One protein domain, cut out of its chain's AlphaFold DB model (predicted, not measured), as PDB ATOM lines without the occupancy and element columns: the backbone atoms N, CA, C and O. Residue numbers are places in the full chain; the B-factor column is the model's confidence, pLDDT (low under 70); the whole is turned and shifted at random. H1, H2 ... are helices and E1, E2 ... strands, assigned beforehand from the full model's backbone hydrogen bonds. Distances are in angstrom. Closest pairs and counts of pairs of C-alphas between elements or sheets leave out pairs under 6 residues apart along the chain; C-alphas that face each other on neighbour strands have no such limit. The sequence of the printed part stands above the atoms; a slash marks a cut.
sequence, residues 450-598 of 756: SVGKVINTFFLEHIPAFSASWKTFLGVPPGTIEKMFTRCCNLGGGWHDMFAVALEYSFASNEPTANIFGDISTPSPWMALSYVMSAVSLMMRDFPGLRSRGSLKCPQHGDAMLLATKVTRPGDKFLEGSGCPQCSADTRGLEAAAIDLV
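Overview. This is residues 450 to 598 of the 756 residues of an uncharacterized protein of Ectocarpus sp. CCAP 1310/34 (UniProt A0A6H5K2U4). A twisted wall of five antiparallel strands has the long helix H3 and the shorter H2 packed side by side on one of its faces, in two layers. H1 only grazes the sheet far from the middle, and after the short edge strand E5 a long stretch without named elements, residues 563 to 589, leads to the small helix H4, which is not on the sheet. The printed part has 149 residues, with four named helices and five named strands in the order H1 E1 H2 E2 E3 H3 E4 E5 H4; across the sheet the order is E2 E3 E1 E4 E5, and the class is mixed, helices and strands. The whole is compact, with a radius of gyration of the C-alphas of 15.1 A, and rounded, spanning 45 by 36 by 29 A.

Arrangement. Begin with H1, residues 450 to 461, which is only just on the sheet, with 5 pairs of C-alphas within 10 A, and only grazes it with residues 455 to 459. A tight link leads to E1, residues 466 to 472, an inner strand. Next comes H2, residues 480 to 489, on the sheet at a height over the sheet of 9.6 A. The hairpin of E2, residues 499 to 506, and E3, residues 511 to 518, follows; look there for N 502 and O 515, 2.8 A apart. E2 is an edge strand, and H2 runs along it at 9 degrees on the local plane; their closest C-alphas, those of Phe 485 and Leu 503, are 7.3 A apart. E3 and E1 are antiparallel neighbours, with N 468 and O 514 at 2.9 A. E1, H2 and E2 make a split strand-helix-strand unit, two strands running the same way with E3 between them, and its crossover is right-handed. H3, residues 523 to 542, lies over E3 and E1 at a height over the sheet of 9.3 A, on the same face as H2. It runs along E3 at 8 degrees on the local plane; their closest C-alphas are those of Gly 518 and Pro 525, 5.8 A apart. With its residues 531 to 539 alone it touches H2, at a shallow tilt of 29 degrees, opposite ways; the closest C-alphas are those of Met 484 and Ala 535, 5.6 A apart. E4, residues 548 to 553, is the antiparallel neighbour of E1, where N 551 and O 469 are 2.7 A apart. E3, H3 and E4 make a second split unit, also right-handed, with E1 between the strands. E5, residues 560 to 562, forms a hairpin with E4, with N 552 and O 561 at 2.8 A. H4, residues 590 to 595, is apart from H3, but only just, at 8.0 A. In H1, H2, H3 and H4 every O i to N i+4 pair is within hydrogen-bond range.

Along the chain. Find C-alpha 450 at (18.492, 30.861, 19.800); from there H1 runs 16.9 A to Glu 461. E1 covers 19.5 A and H2 14.3 A. E2 measures 23.1 A and E3 22.8 A. H3 starts at C-alpha 523, (18.512, 1.804, 32.439), and runs 28.7 A to Asp 542. E4 covers 16.2 A, E5 6.4 A and H4 8.6 A, ending at C-alpha 595, (21.431, 5.179, 43.175).

Size, cuts and confidence. The two C-alphas farthest apart are those of Ser 450 and Asp 586, at 46.3 A. The printed part has no cut, and the link from E5 to H4, 27 residues, is long. The sheet is twisted, with C-alphas up to 4.4 A off its best plane. The mean pLDDT of the printed part is 83.1; look for values under 70 at residues 492 to 497, 568 to 571, 578 and 584 to 597.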
ATOM      1  N   SER A 450      19.275  31.879  20.507       80.00
ATOM      2  CA  SER A 450      18.492  30.861  19.800       80.00
ATOM      3  C   SER A 450      18.574  29.487  20.470       80.00
ATOM      4  O   SER A 450      17.540  28.858  20.686       80.00
ATOM      5  N   VAL A 451      19.775  29.043  20.843       78.06
ATOM      6  CA  VAL A 451      20.011  27.766  21.533       78.06
ATOM      7  C   VAL A 451      19.427  27.815  22.942       78.06
ATOM      8  O   VAL A 451      18.699  26.907  23.337       78.06
ATOM      9  N   GLY A 452      19.643  28.919  23.663       83.31
ATOM     10  CA  GLY A 452      19.067  29.126  24.990       83.31
ATOM     11  C   GLY A 452      17.537  29.049  24.984       83.31
ATOM     12  O   GLY A 452      16.947  28.448  25.878       83.31
ATOM     13  N   LYS A 453      16.864  29.590  23.957       87.44
ATOM     14  CA  LYS A 453      15.401  29.460  23.803       87.44
ATOM     15  C   LYS A 453      14.958  28.011  23.608       87.44
ATOM     16  O   LYS A 453      13.960  27.618  24.208       87.44
ATOM     17  N   VAL A 454      15.683  27.225  22.811       85.69
ATOM     18  CA  VAL A 454      15.376  25.800  22.591       85.69
ATOM     19  C   VAL A 454      15.545  25.006  23.885       85.69
ATOM     20  O   VAL A 454      14.622  24.292  24.265       85.69
ATOM     21  N   ILE A 455      16.657  25.188  24.604       84.00
ATOM     22  CA  ILE A 455      16.916  24.505  25.885       84.00
ATOM     23  C   ILE A 455      15.849  24.872  26.921       84.00
ATOM     24  O   ILE A 455      15.264  23.992  27.550       84.00
ATOM     25  N   ASN A 456      15.524  26.160  27.050       89.19
ATOM     26  CA  ASN A 456      14.481  26.611  27.971       89.19
ATOM     27  C   ASN A 456      13.104  26.039  27.611       89.19
ATOM     28  O   ASN A 456      12.361  25.637  28.499       89.19
ATOM     29  N   THR A 457      12.760  25.985  26.320       91.88
ATOM     30  CA  THR A 457      11.500  25.372  25.864       91.88
ATOM     31  C   THR A 457      11.479  23.885  26.208       91.88
ATOM     32  O   THR A 457      10.514  23.406  26.797       91.88
ATOM     33  N   PHE A 458      12.581  23.177  25.951       90.12
ATOM     34  CA  PHE A 458      12.730  21.767  26.296       90.12
ATOM     35  C   PHE A 458      12.548  21.514  27.804       90.12
ATOM     36  O   PHE A 458      11.808  20.606  28.177       90.12
ATOM     37  N   PHE A 459      13.133  22.350  28.670       89.62
ATOM     38  CA  PHE A 459      12.963  22.272  30.130       89.62
ATOM     39  C   PHE A 459      11.552  22.590  30.625       89.62
ATOM     40  O   PHE A 459      11.161  22.122  31.691       89.62
ATOM     41  N   LEU A 460      10.789  23.402  29.891       92.69
ATOM     42  CA  LEU A 460       9.388  23.665  30.222       92.69
ATOM     43  C   LEU A 460       8.486  22.486  29.844       92.69
ATOM     44  O   LEU A 460       7.469  22.259  30.498       92.69
ATOM     45  N   GLU A 461       8.850  21.752  28.794       94.38
ATOM     46  CA  GLU A 461       8.076  20.625  28.272       94.38
ATOM     47  C   GLU A 461       8.404  19.292  28.960       94.38
ATOM     48  O   GLU A 461       7.560  18.396  28.989       94.38
ATOM     49  N   HIS A 462       9.598  19.162  29.542       93.06
ATOM     50  CA  HIS A 462      10.091  17.907  30.105       93.06
ATOM     51  C   HIS A 462      10.532  18.076  31.559       93.06
ATOM     52  O   HIS A 462      11.211  19.033  31.923       93.06
ATOM     53  N   ILE A 463      10.188  17.097  32.397       92.94
ATOM     54  CA  ILE A 463      10.663  17.021  33.780       92.94
ATOM     55  C   ILE A 463      11.922  16.147  33.792       92.94
ATOM     56  O   ILE A 463      11.885  15.040  33.247       92.94
ATOM     57  N   PRO A 464      13.037  16.604  34.386       94.00
ATOM     58  CA  PRO A 464      14.230  15.780  34.483       94.00
ATOM     59  C   PRO A 464      13.976  14.569  35.389       94.00
ATOM     60  O   PRO A 464      13.476  14.707  36.502       94.00
ATOM     61  N   ALA A 465      14.383  13.394  34.913       93.31
ATOM     62  CA  ALA A 465      14.489  12.160  35.682       93.31
ATOM     63  C   ALA A 465      15.467  12.313  36.855       93.31
ATOM     64  O   ALA A 465      15.171  11.914  37.977       93.31
ATOM     65  N   PHE A 466      16.619  12.938  36.601       94.12
ATOM     66  CA  PHE A 466      17.607  13.255  37.629       94.12
ATOM     67  C   PHE A 466      18.073  14.696  37.493       94.12
ATOM     68  O   PHE A 466      18.276  15.198  36.390       94.12
ATOM     69  N   SER A 467      18.289  15.351  38.629       95.81
ATOM     70  CA  SER A 467      18.882  16.683  38.683       95.81
ATOM     71  C   SER A 467      20.005  16.664  39.709       95.81
ATOM     72  O   SER A 467      19.756  16.534  40.910       95.81
ATOM     73  N   ALA A 468      21.239  16.733  39.226       95.56
ATOM     74  CA  ALA A 468      22.441  16.784  40.041       95.56
ATOM     75  C   ALA A 468      23.086  18.166  39.942       95.56
ATOM     76  O   ALA A 468      23.022  18.826  38.904       95.56
ATOM     77  N   SER A 469      23.721  18.611  41.014       96.00
ATOM     78  CA  SER A 469      24.459  19.865  41.043       96.00
ATOM     79  C   SER A 469      25.705  19.744  41.905       96.00
ATOM     80  O   SER A 469      25.722  18.992  42.878       96.00
ATOM     81  N   TRP A 470      26.768  20.471  41.563       95.12
ATOM     82  CA  TRP A 470      28.004  20.461  42.343       95.12
ATOM     83  C   TRP A 470      28.415  21.876  42.672       95.12
ATOM     84  O   TRP A 470      29.007  22.577  41.862       95.12
ATOM     85  N   LYS A 471      28.160  22.300  43.904       94.44
ATOM     86  CA  LYS A 471      28.595  23.616  44.352       94.44
ATOM     87  C   LYS A 471      30.102  23.610  44.562       94.44
ATOM     88  O   LYS A 471      30.599  22.926  45.460       94.44
ATOM     89  N   THR A 472      30.831  24.369  43.753       90.44
ATOM     90  CA  THR A 472      32.290  24.470  43.866       90.44
ATOM     91  C   THR A 472      32.685  25.649  44.744       90.44
ATOM     92  O   THR A 472      32.188  26.771  44.604       90.44
ATOM     93  N   PHE A 473      33.568  25.403  45.709       84.94
ATOM     94  CA  PHE A 473      34.014  26.458  46.607       84.94
ATOM     95  C   PHE A 473      34.979  27.388  45.861       84.94
ATOM     96  O   PHE A 473      35.998  26.961  45.315       84.94
ATOM     97  N   LEU A 474      34.656  28.687  45.874       81.00
ATOM     98  CA  LEU A 474      35.403  29.778  45.236       81.00
ATOM     99  C   LEU A 474      35.349  29.805  43.689       81.00
ATOM    100  O   LEU A 474      36.076  30.601  43.093       81.00
ATOM    101  N   GLY A 475      34.576  28.936  43.025       82.81
ATOM    102  CA  GLY A 475      34.513  28.849  41.557       82.81
ATOM    103  C   GLY A 475      35.232  27.662  40.932       82.81
ATOM    104  O   GLY A 475      35.922  26.900  41.609       82.81
ATOM    105  N   VAL A 476      35.089  27.540  39.615       83.00
ATOM    106  CA  VAL A 476      35.732  26.498  38.811       83.00
ATOM    107  C   VAL A 476      36.903  27.098  38.022       83.00
ATOM    108  O   VAL A 476      36.778  28.207  37.506       83.00
ATOM    109  N   PRO A 477      38.066  26.426  37.943       80.81
ATOM    110  CA  PRO A 477      39.164  26.894  37.106       80.81
ATOM    111  C   PRO A 477      38.793  26.953  35.613       80.81
ATOM    112  O   PRO A 477      38.096  26.050  35.143       80.81
ATOM    113  N   PRO A 478      39.293  27.929  34.834       77.31
ATOM    114  CA  PRO A 478      39.042  27.977  33.390       77.31
ATOM    115  C   PRO A 478      39.502  26.700  32.674       77.31
ATOM    116  O   PRO A 478      40.546  26.143  33.020       77.31
ATOM    117  N   GLY A 479      38.732  26.226  31.690       77.88
ATOM    118  CA  GLY A 479      38.992  24.984  30.951       77.88
ATOM    119  C   GLY A 479      38.445  23.718  31.625       77.88
ATOM    120  O   GLY A 479      38.427  22.650  31.017       77.88
ATOM    121  N   THR A 480      38.029  23.791  32.890       82.88
ATOM    122  CA  THR A 480      37.563  22.626  33.659       82.88
ATOM    123  C   THR A 480      36.150  22.207  33.260       82.88
ATOM    124  O   THR A 480      35.881  21.017  33.088       82.88
ATOM    125  N   ILE A 481      35.254  23.183  33.088       85.12
ATOM    126  CA  ILE A 481      33.867  22.948  32.669       85.12
ATOM    127  C   ILE A 481      33.838  22.439  31.232       85.12
ATOM    128  O   ILE A 481      33.129  21.492  30.917       85.12
ATOM    129  N   GLU A 482      34.684  23.003  30.382       83.81
ATOM    130  CA  GLU A 482      34.850  22.625  28.990       83.81
ATOM    131  C   GLU A 482      35.298  21.159  28.874       83.81
ATOM    132  O   GLU A 482      34.702  20.378  28.128       83.81
ATOM    133  N   LYS A 483      36.277  20.733  29.687       83.19
ATOM    134  CA  LYS A 483      36.690  19.322  29.770       83.19
ATOM    135  C   LYS A 483      35.564  18.410  30.252       83.19
ATOM    136  O   LYS A 483      35.412  17.308  29.723       83.19
ATOM    137  N   MET A 484      34.789  18.847  31.247       87.62
ATOM    138  CA  MET A 484      33.620  18.107  31.731       87.62
ATOM    139  C   MET A 484      32.587  17.933  30.612       87.62
ATOM    140  O   MET A 484      32.158  16.811  30.355       87.62
ATOM    141  N   PHE A 485      32.250  19.009  29.896       85.38
ATOM    142  CA  PHE A 485      31.322  18.971  28.766       85.38
ATOM    143  C   PHE A 485      31.831  18.058  27.654       85.38
ATOM    144  O   PHE A 485      31.103  17.175  27.228       85.38
ATOM    145  N   THR A 486      33.104  18.167  27.270       83.62
ATOM    146  CA  THR A 486      33.719  17.306  26.242       83.62
ATOM    147  C   THR A 486      33.671  15.830  26.590       83.62
ATOM    148  O   THR A 486      33.461  14.992  25.714       83.62
ATOM    149  N   ARG A 487      33.868  15.486  27.867       86.00
ATOM    150  CA  ARG A 487      33.708  14.104  28.328       86.00
ATOM    151  C   ARG A 487      32.262  13.666  28.120       86.00
ATOM    152  O   ARG A 487      32.046  12.659  27.456       86.00
ATOM    153  N   CYS A 488      31.302  14.457  28.592       87.38
ATOM    154  CA  CYS A 488      29.876  14.156  28.482       87.38
ATOM    155  C   CYS A 488      29.324  14.183  27.050       87.38
ATOM    156  O   CYS A 488      28.373  13.464  26.785       87.38
ATOM    157  N   CYS A 489      29.900  14.937  26.112       82.81
ATOM    158  CA  CYS A 489      29.459  14.938  24.711       82.81
ATOM    159  C   CYS A 489      29.587  13.553  24.054       82.81
ATOM    160  O   CYS A 489      28.818  13.238  23.152       82.81
ATOM    161  N   ASN A 490      30.491  12.691  24.538       77.06
ATOM    162  CA  ASN A 490      30.620  11.325  24.016       77.06
ATOM    163  C   ASN A 490      29.449  10.410  24.423       77.06
ATOM    164  O   ASN A 490      29.316   9.329  23.860       77.06
ATOM    165  N   LEU A 491      28.567  10.843  25.338       78.69
ATOM    166  CA  LEU A 491      27.340  10.114  25.679       78.69
ATOM    167  C   LEU A 491      26.367   9.985  24.504       78.69
ATOM    168  O   LEU A 491      25.576   9.046  24.479       78.69
ATOM    169  N   GLY A 492      26.393  10.938  23.566       64.38
ATOM    170  CA  GLY A 492      25.395  11.033  22.502       64.38
ATOM    171  C   GLY A 492      25.454   9.874  21.511       64.38
ATOM    172  O   GLY A 492      24.417   9.294  21.213       64.38
ATOM    173  N   GLY A 493      26.658   9.481  21.077       57.69
ATOM    174  CA  GLY A 493      26.912   8.749  19.823       57.69
ATOM    175  C   GLY A 493      26.375   7.315  19.676       57.69
ATOM    176  O   GLY A 493      26.826   6.600  18.786       57.69
ATOM    177  N   GLY A 494      25.451   6.859  20.522       59.38
ATOM    178  CA  GLY A 494      24.821   5.540  20.392       59.38
ATOM    179  C   GLY A 494      23.433   5.389  21.022       59.38
ATOM    180  O   GLY A 494      22.857   4.308  20.926       59.38
ATOM    181  N   TRP A 495      22.883   6.432  21.658       59.53
ATOM    182  CA  TRP A 495      21.699   6.313  22.531       59.53
ATOM    183  C   TRP A 495      20.595   7.335  22.220       59.53
ATOM    184  O   TRP A 495      19.787   7.652  23.093       59.53
ATOM    185  N   HIS A 496      20.553   7.841  20.982       56.25
ATOM    186  CA  HIS A 496      19.844   9.068  20.584       56.25
ATOM    187  C   HIS A 496      18.332   9.147  20.878       56.25
ATOM    188  O   HIS A 496      17.795  10.247  20.856       56.25
ATOM    189  N   ASP A 497      17.666   8.051  21.252       66.50
ATOM    190  CA  ASP A 497      16.219   8.047  21.518       66.50
ATOM    191  C   ASP A 497      15.834   7.702  22.969       66.50
ATOM    192  O   ASP A 497      14.647   7.647  23.293       66.50
ATOM    193  N   MET A 498      16.797   7.437  23.863       80.69
ATOM    194  CA  MET A 498      16.490   6.888  25.198       80.69
ATOM    195  C   MET A 498      16.566   7.898  26.348       80.69
ATOM    196  O   MET A 498      15.909   7.711  27.373       80.69
ATOM    197  N   PHE A 499      17.373   8.948  26.214       88.88
ATOM    198  CA  PHE A 499      17.535   9.980  27.236       88.88
ATOM    199  C   PHE A 499      18.073  11.277  26.624       88.88
ATOM    200  O   PHE A 499      18.603  11.281  25.517       88.88
ATOM    201  N   ALA A 500      17.992  12.370  27.378       90.62
ATOM    202  CA  ALA A 500      18.709  13.606  27.077       90.62
ATOM    203  C   ALA A 500      19.464  14.085  28.319       90.62
ATOM    204  O   ALA A 500      19.006  13.892  29.444       90.62
ATOM    205  N   VAL A 501      20.618  14.722  28.132       92.00
ATOM    206  CA  VAL A 501      21.383  15.338  29.223       92.00
ATOM    207  C   VAL A 501      21.594  16.801  28.888       92.00
ATOM    208  O   VAL A 501      22.160  17.128  27.850       92.00
ATOM    209  N   ALA A 502      21.176  17.678  29.792       92.12
ATOM    210  CA  ALA A 502      21.499  19.089  29.734       92.12
ATOM    211  C   ALA A 502      22.467  19.431  30.864       92.12
ATOM    212  O   ALA A 502      22.172  19.219  32.043       92.12
ATOM    213  N   LEU A 503      23.634  19.944  30.484       91.56
ATOM    214  CA  LEU A 503      24.663  20.402  31.403       91.56
ATOM    215  C   LEU A 503      24.743  21.919  31.329       91.56
ATOM    216  O   LEU A 503      24.901  22.484  30.249       91.56
ATOM    217  N   GLU A 504      24.672  22.568  32.479       90.69
ATOM    218  CA  GLU A 504      24.779  24.019  32.587       90.69
ATOM    219  C   GLU A 504      25.807  24.376  33.652       90.69
ATOM    220  O   GLU A 504      26.013  23.633  34.611       90.69
ATOM    221  N   TYR A 505      26.466  25.518  33.489       90.94
ATOM    222  CA  TYR A 505      27.356  26.073  34.499       90.94
ATOM    223  C   TYR A 505      26.966  27.515  34.792       90.94
ATOM    224  O   TYR A 505      26.904  28.354  33.894       90.94
ATOM    225  N   SER A 506      26.728  27.814  36.066       90.62
ATOM    226  CA  SER A 506      26.383  29.159  36.512       90.62
ATOM    227  C   SER A 506      27.582  29.825  37.186       90.62
ATOM    228  O   SER A 506      27.948  29.475  38.307       90.62
ATOM    229  N   PHE A 507      28.161  30.843  36.539       85.25
ATOM    230  CA  PHE A 507      29.248  31.653  37.113       85.25
ATOM    231  C   PHE A 507      28.837  32.368  38.411       85.25
ATOM    232  O   PHE A 507      29.652  32.534  39.313       85.25
ATOM    233  N   ALA A 508      27.566  32.765  38.535       88.12
ATOM    234  CA  ALA A 508      27.066  33.471  39.716       88.12
ATOM    235  C   ALA A 508      27.015  32.573  40.963       88.12
ATOM    236  O   ALA A 508      27.274  33.030  42.076       88.12
ATOM    237  N   SER A 509      26.677  31.295  40.780       89.69
ATOM    238  CA  SER A 509      26.567  30.319  41.872       89.69
ATOM    239  C   SER A 509      27.785  29.401  41.993       89.69
ATOM    240  O   SER A 509      27.936  28.736  43.020       89.69
ATOM    241  N   ASN A 510      28.682  29.415  40.998       90.75
ATOM    242  CA  ASN A 510      29.821  28.507  40.874       90.75
ATOM    243  C   ASN A 510      29.395  27.032  40.909       90.75
ATOM    244  O   ASN A 510      30.014  26.191  41.570       90.75
ATOM    245  N   GLU A 511      28.299  26.735  40.220       93.75
ATOM    246  CA  GLU A 511      27.607  25.456  40.291       93.75
ATOM    247  C   GLU A 511      27.371  24.919  38.876       93.75
ATOM    248  O   GLU A 511      26.564  25.481  38.129       93.75
ATOM    249  N   PRO A 512      28.089  23.860  38.461       93.69
ATOM    250  CA  PRO A 512      27.628  22.990  37.394       93.69
ATOM    251  C   PRO A 512      26.369  22.234  37.826       93.69
ATOM    252  O   PRO A 512      26.297  21.699  38.937       93.69
ATOM    253  N   THR A 513      25.398  22.158  36.924       94.62
ATOM    254  CA  THR A 513      24.152  21.404  37.076       94.62
ATOM    255  C   THR A 513      23.979  20.449  35.907       94.62
ATOM    256  O   THR A 513      24.242  20.808  34.761       94.62
ATOM    257  N   ALA A 514      23.504  19.244  36.196       95.75
ATOM    258  CA  ALA A 514      23.166  18.231  35.217       95.75
ATOM    259  C   ALA A 514      21.704  17.827  35.378       95.75
ATOM    260  O   ALA A 514      21.317  17.279  36.411       95.75
ATOM    261  N   ASN A 515      20.907  18.087  34.347       95.81
ATOM    262  CA  ASN A 515      19.524  17.646  34.251       95.81
ATOM    263  C   ASN A 515      19.454  16.517  33.226       95.81
ATOM    264  O   ASN A 515      19.806  16.702  32.061       95.81
ATOM    265  N   ILE A 516      19.037  15.339  33.669       95.25
ATOM    266  CA  ILE A 516      18.957  14.130  32.854       95.25
ATOM    267  C   ILE A 516      17.485  13.819  32.664       95.25
ATOM    268  O   ILE A 516      16.742  13.749  33.636       95.25
ATOM    269  N   PHE A 517      17.071  13.638  31.421       94.00
ATOM    270  CA  PHE A 517      15.698  13.406  31.000       94.00
ATOM    271  C   PHE A 517      15.580  12.000  30.428       94.00
ATOM    272  O   PHE A 517      16.508  11.513  29.790       94.00
ATOM    273  N   GLY A 518      14.435  11.367  30.637       92.31
ATOM    274  CA  GLY A 518      14.143  10.014  30.176       92.31
ATOM    275  C   GLY A 518      13.275   9.282  31.191       92.31
ATOM    276  O   GLY A 518      12.870   9.851  32.202       92.31
ATOM    277  N   ASP A 519      12.973   8.020  30.916       89.88
ATOM    278  CA  ASP A 519      12.158   7.205  31.812       89.88
ATOM    279  C   ASP A 519      13.044   6.524  32.866       89.88
ATOM    280  O   ASP A 519      13.875   5.679  32.527       89.88
ATOM    281  N   ILE A 520      12.865   6.879  34.144       86.81
ATOM    282  CA  ILE A 520      13.605   6.295  35.279       86.81
ATOM    283  C   ILE A 520      13.410   4.780  35.418       86.81
ATOM    284  O   ILE A 520      14.218   4.126  36.077       86.81
ATOM    285  N   SER A 521      12.362   4.216  34.809       84.69
ATOM    286  CA  SER A 521      12.148   2.766  34.768       84.69
ATOM    287  C   SER A 521      13.062   2.052  33.766       84.69
ATOM    288  O   SER A 521      13.190   0.829  33.813       84.69
ATOM    289  N   THR A 522      13.736   2.802  32.888       87.56
ATOM    290  CA  THR A 522      14.708   2.276  31.925       87.56
ATOM    291  C   THR A 522      16.142   2.484  32.421       87.56
ATOM    292  O   THR A 522      16.402   3.442  33.147       87.56
ATOM    293  N   PRO A 523      17.114   1.642  32.023       85.56
ATOM    294  CA  PRO A 523      18.512   1.804  32.439       85.56
ATOM    295  C   PRO A 523      19.176   3.101  31.951       85.56
ATOM    296  O   PRO A 523      20.152   3.561  32.544       85.56
ATOM    297  N   SER A 524      18.681   3.708  30.872       89.00
ATOM    298  CA  SER A 524      19.427   4.728  30.128       89.00
ATOM    299  C   SER A 524      19.661   6.033  30.911       89.00
ATOM    300  O   SER A 524      20.806   6.487  30.956       89.00
ATOM    301  N   PRO A 525      18.674   6.614  31.625       90.31
ATOM    302  CA  PRO A 525      18.914   7.777  32.486       90.31
ATOM    303  C   PRO A 525      19.880   7.499  33.648       90.31
ATOM    304  O   PRO A 525      20.628   8.387  34.056       90.31
ATOM    305  N   TRP A 526      19.908   6.267  34.166       88.38
ATOM    306  CA  TRP A 526      20.850   5.854  35.214       88.38
ATOM    307  C   TRP A 526      22.283   5.772  34.691       88.38
ATOM    308  O   TRP A 526      23.216   6.226  35.354       88.38
ATOM    309  N   MET A 527      22.453   5.242  33.478       87.00
ATOM    310  CA  MET A 527      23.742   5.215  32.787       87.00
ATOM    311  C   MET A 527      24.241   6.628  32.491       87.00
ATOM    312  O   MET A 527      25.399   6.942  32.775       87.00
ATOM    313  N   ALA A 528      23.355   7.508  32.020       90.69
ATOM    314  CA  ALA A 528      23.664   8.919  31.815       90.69
ATOM    315  C   ALA A 528      24.100   9.602  33.124       90.69
ATOM    316  O   ALA A 528      25.113  10.304  33.141       90.69
ATOM    317  N   LEU A 529      23.401   9.344  34.238       91.56
ATOM    318  CA  LEU A 529      23.781   9.856  35.558       91.56
ATOM    319  C   LEU A 529      25.162   9.354  35.971       91.56
ATOM    320  O   LEU A 529      26.012  10.162  36.341       91.56
ATOM    321  N   SER A 530      25.408   8.048  35.853       88.56
ATOM    322  CA  SER A 530      26.715   7.460  36.154       88.56
ATOM    323  C   SER A 530      27.840   8.118  35.363       88.56
ATOM    324  O   SER A 530      28.890   8.465  35.910       88.56
ATOM    325  N   TYR A 531      27.624   8.319  34.067       90.00
ATOM    326  CA  TYR A 531      28.627   8.888  33.185       90.00
ATOM    327  C   TYR A 531      28.922  10.346  33.525       90.00
ATOM    328  O   TYR A 531      30.088  10.724  33.630       90.00
ATOM    329  N   VAL A 532      27.891  11.166  33.758       91.69
ATOM    330  CA  VAL A 532      28.068  12.566  34.171       91.69
ATOM    331  C   VAL A 532      28.819  12.635  35.502       91.69
ATOM    332  O   VAL A 532      29.785  13.386  35.626       91.69
ATOM    333  N   MET A 533      28.440  11.805  36.475       89.81
ATOM    334  CA  MET A 533      29.153  11.683  37.751       89.81
ATOM    335  C   MET A 533      30.620  11.280  37.543       89.81
ATOM    336  O   MET A 533      31.511  11.818  38.201       89.81
ATOM    337  N   SER A 534      30.886  10.384  36.592       87.81
ATOM    338  CA  SER A 534      32.236   9.950  36.221       87.81
ATOM    339  C   SER A 534      33.051  11.070  35.580       87.81
ATOM    340  O   SER A 534      34.211  11.276  35.943       87.81
ATOM    341  N   ALA A 535      32.436  11.861  34.700       89.69
ATOM    342  CA  ALA A 535      33.047  13.041  34.097       89.69
ATOM    343  C   ALA A 535      33.400  14.103  35.144       89.69
ATOM    344  O   ALA A 535      34.516  14.635  35.115       89.69
ATOM    345  N   VAL A 536      32.497  14.356  36.097       90.25
ATOM    346  CA  VAL A 536      32.737  15.265  37.225       90.25
ATOM    347  C   VAL A 536      33.814  14.712  38.156       90.25
ATOM    348  O   VAL A 536      34.704  15.454  38.548       90.25
ATOM    349  N   SER A 537      33.813  13.419  38.483       87.44
ATOM    350  CA  SER A 537      34.857  12.830  39.334       87.44
ATOM    351  C   SER A 537      36.243  12.936  38.690       87.44
ATOM    352  O   SER A 537      37.192  13.379  39.337       87.44
ATOM    353  N   LEU A 538      36.367  12.645  37.387       84.81
ATOM    354  CA  LEU A 538      37.627  12.874  36.673       84.81
ATOM    355  C   LEU A 538      38.016  14.354  36.653       84.81
ATOM    356  O   LEU A 538      39.193  14.675  36.778       84.81
ATOM    357  N   MET A 539      37.047  15.260  36.517       87.12
ATOM    358  CA  MET A 539      37.290  16.698  36.609       87.12
ATOM    359  C   MET A 539      37.841  17.067  37.995       87.12
ATOM    360  O   MET A 539      38.840  17.767  38.084       87.12
ATOM    361  N   MET A 540      37.262  16.547  39.078       86.56
ATOM    362  CA  MET A 540      37.770  16.759  40.437       86.56
ATOM    363  C   MET A 540      39.171  16.158  40.630       86.56
ATOM    364  O   MET A 540      40.002  16.750  41.311       86.56
ATOM    365  N   ARG A 541      39.476  15.023  39.988       83.56
ATOM    366  CA  ARG A 541      40.815  14.411  40.009       83.56
ATOM    367  C   ARG A 541      41.863  15.270  39.300       83.56
ATOM    368  O   ARG A 541      43.013  15.312  39.732       83.56
ATOM    369  N   ASP A 542      41.469  15.976  38.243       81.88
ATOM    370  CA  ASP A 542      42.333  16.947  37.568       81.88
ATOM    371  C   ASP A 542      42.588  18.195  38.440       81.88
ATOM    372  O   ASP A 542      43.547  18.926  38.201       81.88
ATOM    373  N   PHE A 543      41.787  18.434  39.482       85.38
ATOM    374  CA  PHE A 543      41.940  19.559  40.405       85.38
ATOM    375  C   PHE A 543      41.816  19.106  41.863       85.38
ATOM    376  O   PHE A 543      40.805  19.384  42.507       85.38
ATOM    377  N   PRO A 544      42.840  18.442  42.417       82.69
ATOM    378  CA  PRO A 544      42.773  17.863  43.760       82.69
ATOM    379  C   PRO A 544      42.508  18.885  44.883       82.69
ATOM    380  O   PRO A 544      41.976  18.524  45.930       82.69
ATOM    381  N   GLY A 545      42.829  20.167  44.683       85.69
ATOM    382  CA  GLY A 545      42.489  21.247  45.617       85.69
ATOM    383  C   GLY A 545      41.093  21.855  45.404       85.69
ATOM    384  O   GLY A 545      40.644  22.670  46.216       85.69
ATOM    385  N   LEU A 546      40.387  21.493  44.327       87.25
ATOM    386  CA  LEU A 546      39.004  21.902  44.103       87.25
ATOM    387  C   LEU A 546      38.121  21.206  45.132       87.25
ATOM    388  O   LEU A 546      37.951  19.993  45.135       87.25
ATOM    389  N   ARG A 547      37.524  21.998  46.016       88.62
ATOM    390  CA  ARG A 547      36.491  21.505  46.921       88.62
ATOM    391  C   ARG A 547      35.152  21.670  46.226       88.62
ATOM    392  O   ARG A 547      34.830  22.761  45.749       88.62
ATOM    393  N   SER A 548      34.357  20.614  46.210       91.00
ATOM    394  CA  SER A 548      32.982  20.665  45.736       91.00
ATOM    395  C   SER A 548      32.061  19.948  46.710       91.00
ATOM    396  O   SER A 548      32.486  19.096  47.492       91.00
ATOM    397  N   ARG A 549      30.791  20.339  46.686       93.88
ATOM    398  CA  ARG A 549      29.715  19.630  47.362       93.88
ATOM    399  C   ARG A 549      28.684  19.259  46.314       93.88
ATOM    400  O   ARG A 549      27.969  20.131  45.824       93.88
ATOM    401  N   GLY A 550      28.662  17.981  45.960       93.56
ATOM    402  CA  GLY A 550      27.658  17.441  45.061       93.56
ATOM    403  C   GLY A 550      26.337  17.217  45.790       93.56
ATOM    404  O   GLY A 550      26.315  16.826  46.960       93.56
ATOM    405  N   SER A 551      25.234  17.456  45.099       94.69
ATOM    406  CA  SER A 551      23.905  17.062  45.530       94.69
ATOM    407  C   SER A 551      23.115  16.495  44.360       94.69
ATOM    408  O   SER A 551      23.268  16.935  43.226       94.69
ATOM    409  N   LEU A 552      22.280  15.506  44.639       94.38
ATOM    410  CA  LEU A 552      21.361  14.887  43.700       94.38
ATOM    411  C   LEU A 552      19.955  15.049  44.263       94.38
ATOM    412  O   LEU A 552      19.683  14.622  45.385       94.38
ATOM    413  N   LYS A 553      19.056  15.683  43.516       93.94
ATOM    414  CA  LYS A 553      17.657  15.791  43.927       93.94
ATOM    415  C   LYS A 553      17.002  14.419  43.866       93.94
ATOM    416  O   LYS A 553      17.148  13.697  42.883       93.94
ATOM    417  N   CYS A 554      16.266  14.078  44.915       90.06
ATOM    418  CA  CYS A 554      15.420  12.900  44.934       90.06
ATOM    419  C   CYS A 554      14.414  12.996  43.775       90.06
ATOM    420  O   CYS A 554      13.689  13.993  43.719       90.06
ATOM    421  N   PRO A 555      14.329  11.993  42.885       85.88
ATOM    422  CA  PRO A 555      13.398  12.029  41.755       85.88
ATOM    423  C   PRO A 555      11.930  12.125  42.204       85.88
ATOM    424  O   PRO A 555      11.109  12.714  41.509       85.88
ATOM    425  N   GLN A 556      11.607  11.611  43.398       85.69
ATOM    426  CA  GLN A 556      10.244  11.591  43.940       85.69
ATOM    427  C   GLN A 556       9.883  12.861  44.722       85.69
ATOM    428  O   GLN A 556       8.793  13.404  44.560       85.69
ATOM    429  N   HIS A 557      10.788  13.332  45.585       88.88
ATOM    430  CA  HIS A 557      10.497  14.396  46.559       88.88
ATOM    431  C   HIS A 557      11.190  15.727  46.241       88.88
ATOM    432  O   HIS A 557      10.874  16.749  46.844       88.88
ATOM    433  N   GLY A 558      12.173  15.732  45.338       89.69
ATOM    434  CA  GLY A 558      13.000  16.901  45.030       89.69
ATOM    435  C   GLY A 558      14.029  17.269  46.107       89.69
ATOM    436  O   GLY A 558      14.851  18.156  45.869       89.69
ATOM    437  N   ASP A 559      14.021  16.596  47.264       90.25
ATOM    438  CA  ASP A 559      14.984  16.814  48.349       90.25
ATOM    439  C   ASP A 559      16.420  16.547  47.890       90.25
ATOM    440  O   ASP A 559      16.703  15.541  47.239       90.25
ATOM    441  N   ALA A 560      17.349  17.419  48.275       92.06
ATOM    442  CA  ALA A 560      18.761  17.258  47.954       92.06
ATOM    443  C   ALA A 560      19.399  16.134  48.790       92.06
ATOM    444  O   ALA A 560      19.461  16.213  50.017       92.06
ATOM    445  N   MET A 561      19.925  15.117  48.115       92.19
ATOM    446  CA  MET A 561      20.748  14.050  48.684       92.19
ATOM    447  C   MET A 561      22.216  14.376  48.422       92.19
ATOM    448  O   MET A 561      22.571  14.763  47.311       92.19
ATOM    449  N   LEU A 562      23.082  14.263  49.426       92.06
ATOM    450  CA  LEU A 562      24.491  14.618  49.262       92.06
ATOM    451  C   LEU A 562      25.226  13.540  48.477       92.06
ATOM    452  O   LEU A 562      25.127  12.362  48.803       92.06
ATOM    453  N   LEU A 563      25.980  13.957  47.464       90.06
ATOM    454  CA  LEU A 563      26.872  13.072  46.731       90.06
ATOM    455  C   LEU A 563      28.180  12.918  47.514       90.06
ATOM    456  O   LEU A 563      28.726  13.902  48.018       90.06
ATOM    457  N   ALA A 564      28.705  11.699  47.571       86.81
ATOM    458  CA  ALA A 564      29.997  11.411  48.163       86.81
ATOM    459  C   ALA A 564      31.100  12.200  47.442       86.81
ATOM    460  O   ALA A 564      31.198  12.219  46.215       86.81
ATOM    461  N   THR A 565      31.963  12.855  48.218       76.44
ATOM    462  CA  THR A 565      33.025  13.719  47.680       76.44
ATOM    463  C   THR A 565      34.202  12.939  47.095       76.44
ATOM    464  O   THR A 565      34.999  13.504  46.351       76.44
ATOM    465  N   LYS A 566      34.345  11.657  47.450       75.31
ATOM    466  CA  LYS A 566      35.424  10.769  46.997       75.31
ATOM    467  C   LYS A 566      34.834   9.475  46.431       75.31
ATOM    468  O   LYS A 566      34.873   8.440  47.083       75.31
ATOM    469  N   VAL A 567      34.285   9.549  45.220       72.06
ATOM    470  CA  VAL A 567      33.916   8.361  44.433       72.06
ATOM    471  C   VAL A 567      35.045   8.115  43.440       72.06
ATOM    472  O   VAL A 567      35.132   8.770  42.399       72.06
ATOM    473  N   THR A 568      35.967   7.231  43.810       67.69
ATOM    474  CA  THR A 568      37.227   7.013  43.074       67.69
ATOM    475  C   THR A 568      37.268   5.668  42.365       67.69
ATOM    476  O   THR A 568      38.098   5.469  41.474       67.69
ATOM    477  N   ARG A 569      36.385   4.739  42.749       69.69
ATOM    478  CA  ARG A 569      36.413   3.350  42.296       69.69
ATOM    479  C   ARG A 569      35.036   2.879  41.832       69.69
ATOM    480  O   ARG A 569      34.014   3.305  42.373       69.69
ATOM    481  N   PRO A 570      34.990   1.948  40.867       66.62
ATOM    482  CA  PRO A 570      33.773   1.206  40.575       66.62
ATOM    483  C   PRO A 570      33.243   0.519  41.844       66.62
ATOM    484  O   PRO A 570      33.959  -0.261  42.473       66.62
ATOM    485  N   GLY A 571      31.991   0.802  42.207       69.44
ATOM    486  CA  GLY A 571      31.329   0.242  43.391       69.44
ATOM    487  C   GLY A 571      31.427   1.087  44.667       69.44
ATOM    488  O   GLY A 571      30.830   0.704  45.670       69.44
ATOM    489  N   ASP A 572      32.130   2.225  44.641       75.88
ATOM    490  CA  ASP A 572      32.011   3.227  45.706       75.88
ATOM    491  C   ASP A 572      30.562   3.744  45.766       75.88
ATOM    492  O   ASP A 572      29.930   3.970  44.733       75.88
ATOM    493  N   LYS A 573      30.033   3.951  46.980       80.06
ATOM    494  CA  LYS A 573      28.695   4.530  47.165       80.06
ATOM    495  C   LYS A 573      28.662   5.969  46.671       80.06
ATOM    496  O   LYS A 573      29.545   6.765  46.991       80.06
ATOM    497  N   PHE A 574      27.596   6.311  45.957       80.00
ATOM    498  CA  PHE A 574      27.408   7.647  45.409       80.00
ATOM    499  C   PHE A 574      26.891   8.668  46.406       80.00
ATOM    500  O   PHE A 574      27.146   9.854  46.215       80.00
ATOM    501  N   LEU A 575      26.168   8.239  47.440       85.00
ATOM    502  CA  LEU A 575      25.556   9.136  48.411       85.00
ATOM    503  C   LEU A 575      26.335   9.152  49.727       85.00
ATOM    504  O   LEU A 575      26.762   8.118  50.244       85.00
ATOM    505  N   GLU A 576      26.506  10.347  50.284       83.56
ATOM    506  CA  GLU A 576      27.053  10.541  51.621       83.56
ATOM    507  C   GLU A 576      25.914  10.450  52.650       83.56
ATOM    508  O   GLU A 576      25.109  11.371  52.795       83.56
ATOM    509  N   GLY A 577      25.844   9.335  53.384       81.75
ATOM    510  CA  GLY A 577      24.888   9.140  54.479       81.75
ATOM    511  C   GLY A 577      23.600   8.407  54.088       81.75
ATOM    512  O   GLY A 577      23.598   7.548  53.209       81.75
ATOM    513  N   SER A 578      22.514   8.685  54.814       67.75
ATOM    514  CA  SER A 578      21.181   8.145  54.518       67.75
ATOM    515  C   SER A 578      20.570   8.879  53.323       67.75
ATOM    516  O   SER A 578      20.745  10.092  53.217       67.75
ATOM    517  N   GLY A 579      19.850   8.160  52.454       78.50
ATOM    518  CA  GLY A 579      19.157   8.724  51.288       78.50
ATOM    519  C   GLY A 579      18.088   9.774  51.632       78.50
ATOM    520  O   GLY A 579      18.057  10.336  52.725       78.50
ATOM    521  N   CYS A 580      17.192  10.063  50.687       85.12
ATOM    522  CA  CYS A 580      16.145  11.074  50.869       85.12
ATOM    523  C   CYS A 580      15.344  10.860  52.176       85.12
ATOM    524  O   CYS A 580      14.822   9.763  52.386       85.12
ATOM    525  N   PRO A 581      15.189  11.890  53.034       82.81
ATOM    526  CA  PRO A 581      14.523  11.754  54.333       82.81
ATOM    527  C   PRO A 581      13.012  11.508  54.219       82.81
ATOM    528  O   PRO A 581      12.401  11.023  55.169       82.81
ATOM    529  N   GLN A 582      12.407  11.864  53.082       84.62
ATOM    530  CA  GLN A 582      10.981  11.674  52.812       84.62
ATOM    531  C   GLN A 582      10.665  10.320  52.168       84.62
ATOM    532  O   GLN A 582       9.526   9.858  52.252       84.62
ATOM    533  N   CYS A 583      11.654   9.649  51.569       82.38
ATOM    534  CA  CYS A 583      11.478   8.277  51.115       82.38
ATOM    535  C   CYS A 583      11.271   7.388  52.348       82.38
ATOM    536  O   CYS A 583      12.203   7.124  53.104       82.38
ATOM    537  N   SER A 584      10.025   6.963  52.575       62.66
ATOM    538  CA  SER A 584       9.686   6.094  53.702       62.66
ATOM    539  C   SER A 584      10.521   4.809  53.675       62.66
ATOM    540  O   SER A 584      10.834   4.283  52.604       62.66
ATOM    541  N   ALA A 585      10.827   4.255  54.851       62.69
ATOM    542  CA  ALA A 585      11.429   2.923  54.941       62.69
ATOM    543  C   ALA A 585      10.542   1.845  54.274       62.69
ATOM    544  O   ALA A 585      11.059   0.853  53.765       62.69
ATOM    545  N   ASP A 586       9.226   2.082  54.218       52.72
ATOM    546  CA  ASP A 586       8.211   1.145  53.722       52.72
ATOM    547  C   ASP A 586       8.104   1.104  52.187       52.72
ATOM    548  O   ASP A 586       7.859   0.043  51.620       52.72
ATOM    549  N   THR A 587       8.380   2.211  51.484       52.91
ATOM    550  CA  THR A 587       8.577   2.220  50.016       52.91
ATOM    551  C   THR A 587       9.963   1.698  49.614       52.91
ATOM    552  O   THR A 587      10.322   1.718  48.435       52.91
ATOM    553  N   ARG A 588      10.767   1.271  50.607       51.22
ATOM    554  CA  ARG A 588      12.182   0.870  50.524       51.22
ATOM    555  C   ARG A 588      13.093   1.857  49.794       51.22
ATOM    556  O   ARG A 588      14.221   1.497  49.478       51.22
ATOM    557  N   GLY A 589      12.627   3.079  49.512       53.56
ATOM    558  CA  GLY A 589      13.347   4.050  48.695       53.56
ATOM    559  C   GLY A 589      14.022   3.407  47.483       53.56
ATOM    560  O   GLY A 589      15.183   3.698  47.259       53.56
ATOM    561  N   LEU A 590      13.365   2.486  46.765       53.59
ATOM    562  CA  LEU A 590      14.016   1.623  45.764       53.59
ATOM    563  C   LEU A 590      14.785   2.396  44.693       53.59
ATOM    564  O   LEU A 590      15.864   1.974  44.301       53.59
ATOM    565  N   GLU A 591      14.290   3.563  44.289       57.19
ATOM    566  CA  GLU A 591      15.025   4.475  43.411       57.19
ATOM    567  C   GLU A 591      16.249   5.081  44.120       57.19
ATOM    568  O   GLU A 591      17.336   5.114  43.562       57.19
ATOM    569  N   ALA A 592      16.133   5.483  45.388       58.00
ATOM    570  CA  ALA A 592      17.279   5.936  46.179       58.00
ATOM    571  C   ALA A 592      18.297   4.812  46.472       58.00
ATOM    572  O   ALA A 592      19.498   5.064  46.504       58.00
ATOM    573  N   ALA A 593      17.841   3.569  46.636       60.78
ATOM    574  CA  ALA A 593      18.684   2.387  46.775       60.78
ATOM    575  C   ALA A 593      19.325   1.985  45.436       60.78
ATOM    576  O   ALA A 593      20.459   1.515  45.421       60.78
ATOM    577  N   ALA A 594      18.642   2.215  44.309       66.19
ATOM    578  CA  ALA A 594      19.198   2.020  42.975       66.19
ATOM    579  C   ALA A 594      20.344   3.001  42.695       66.19
ATOM    580  O   ALA A 594      21.323   2.597  42.074       66.19
ATOM    581  N   ILE A 595      20.298   4.231  43.232       65.69
ATOM    582  CA  ILE A 595      21.431   5.179  43.175       65.69
ATOM    583  C   ILE A 595      22.691   4.561  43.799       65.69
ATOM    584  O   ILE A 595      23.772   4.673  43.226       65.69
ATOM    585  N   ASP A 596      22.557   3.862  44.928       64.44
ATOM    586  CA  ASP A 596      23.671   3.166  45.591       64.44
ATOM    587  C   ASP A 596      24.227   1.983  44.768       64.44
ATOM    588  O   ASP A 596      25.339   1.522  45.035       64.44
ATOM    589  N   LEU A 597      23.473   1.487  43.778       64.94
ATOM    590  CA  LEU A 597      23.873   0.398  42.878       64.94
ATOM    591  C   LEU A 597      24.458   0.881  41.553       64.94
ATOM    592  O   LEU A 597      25.079   0.081  40.842       64.94
ATOM    593  N   VAL A 598      24.277   2.161  41.210       71.75
ATOM    594  CA  VAL A 598      24.920   2.740  40.035       71.75
ATOM    595  C   VAL A 598      26.426   2.524  40.197       71.75
ATOM    596  O   VAL A 598      26.996   2.721  41.270       71.75
TER     597      VAL A 598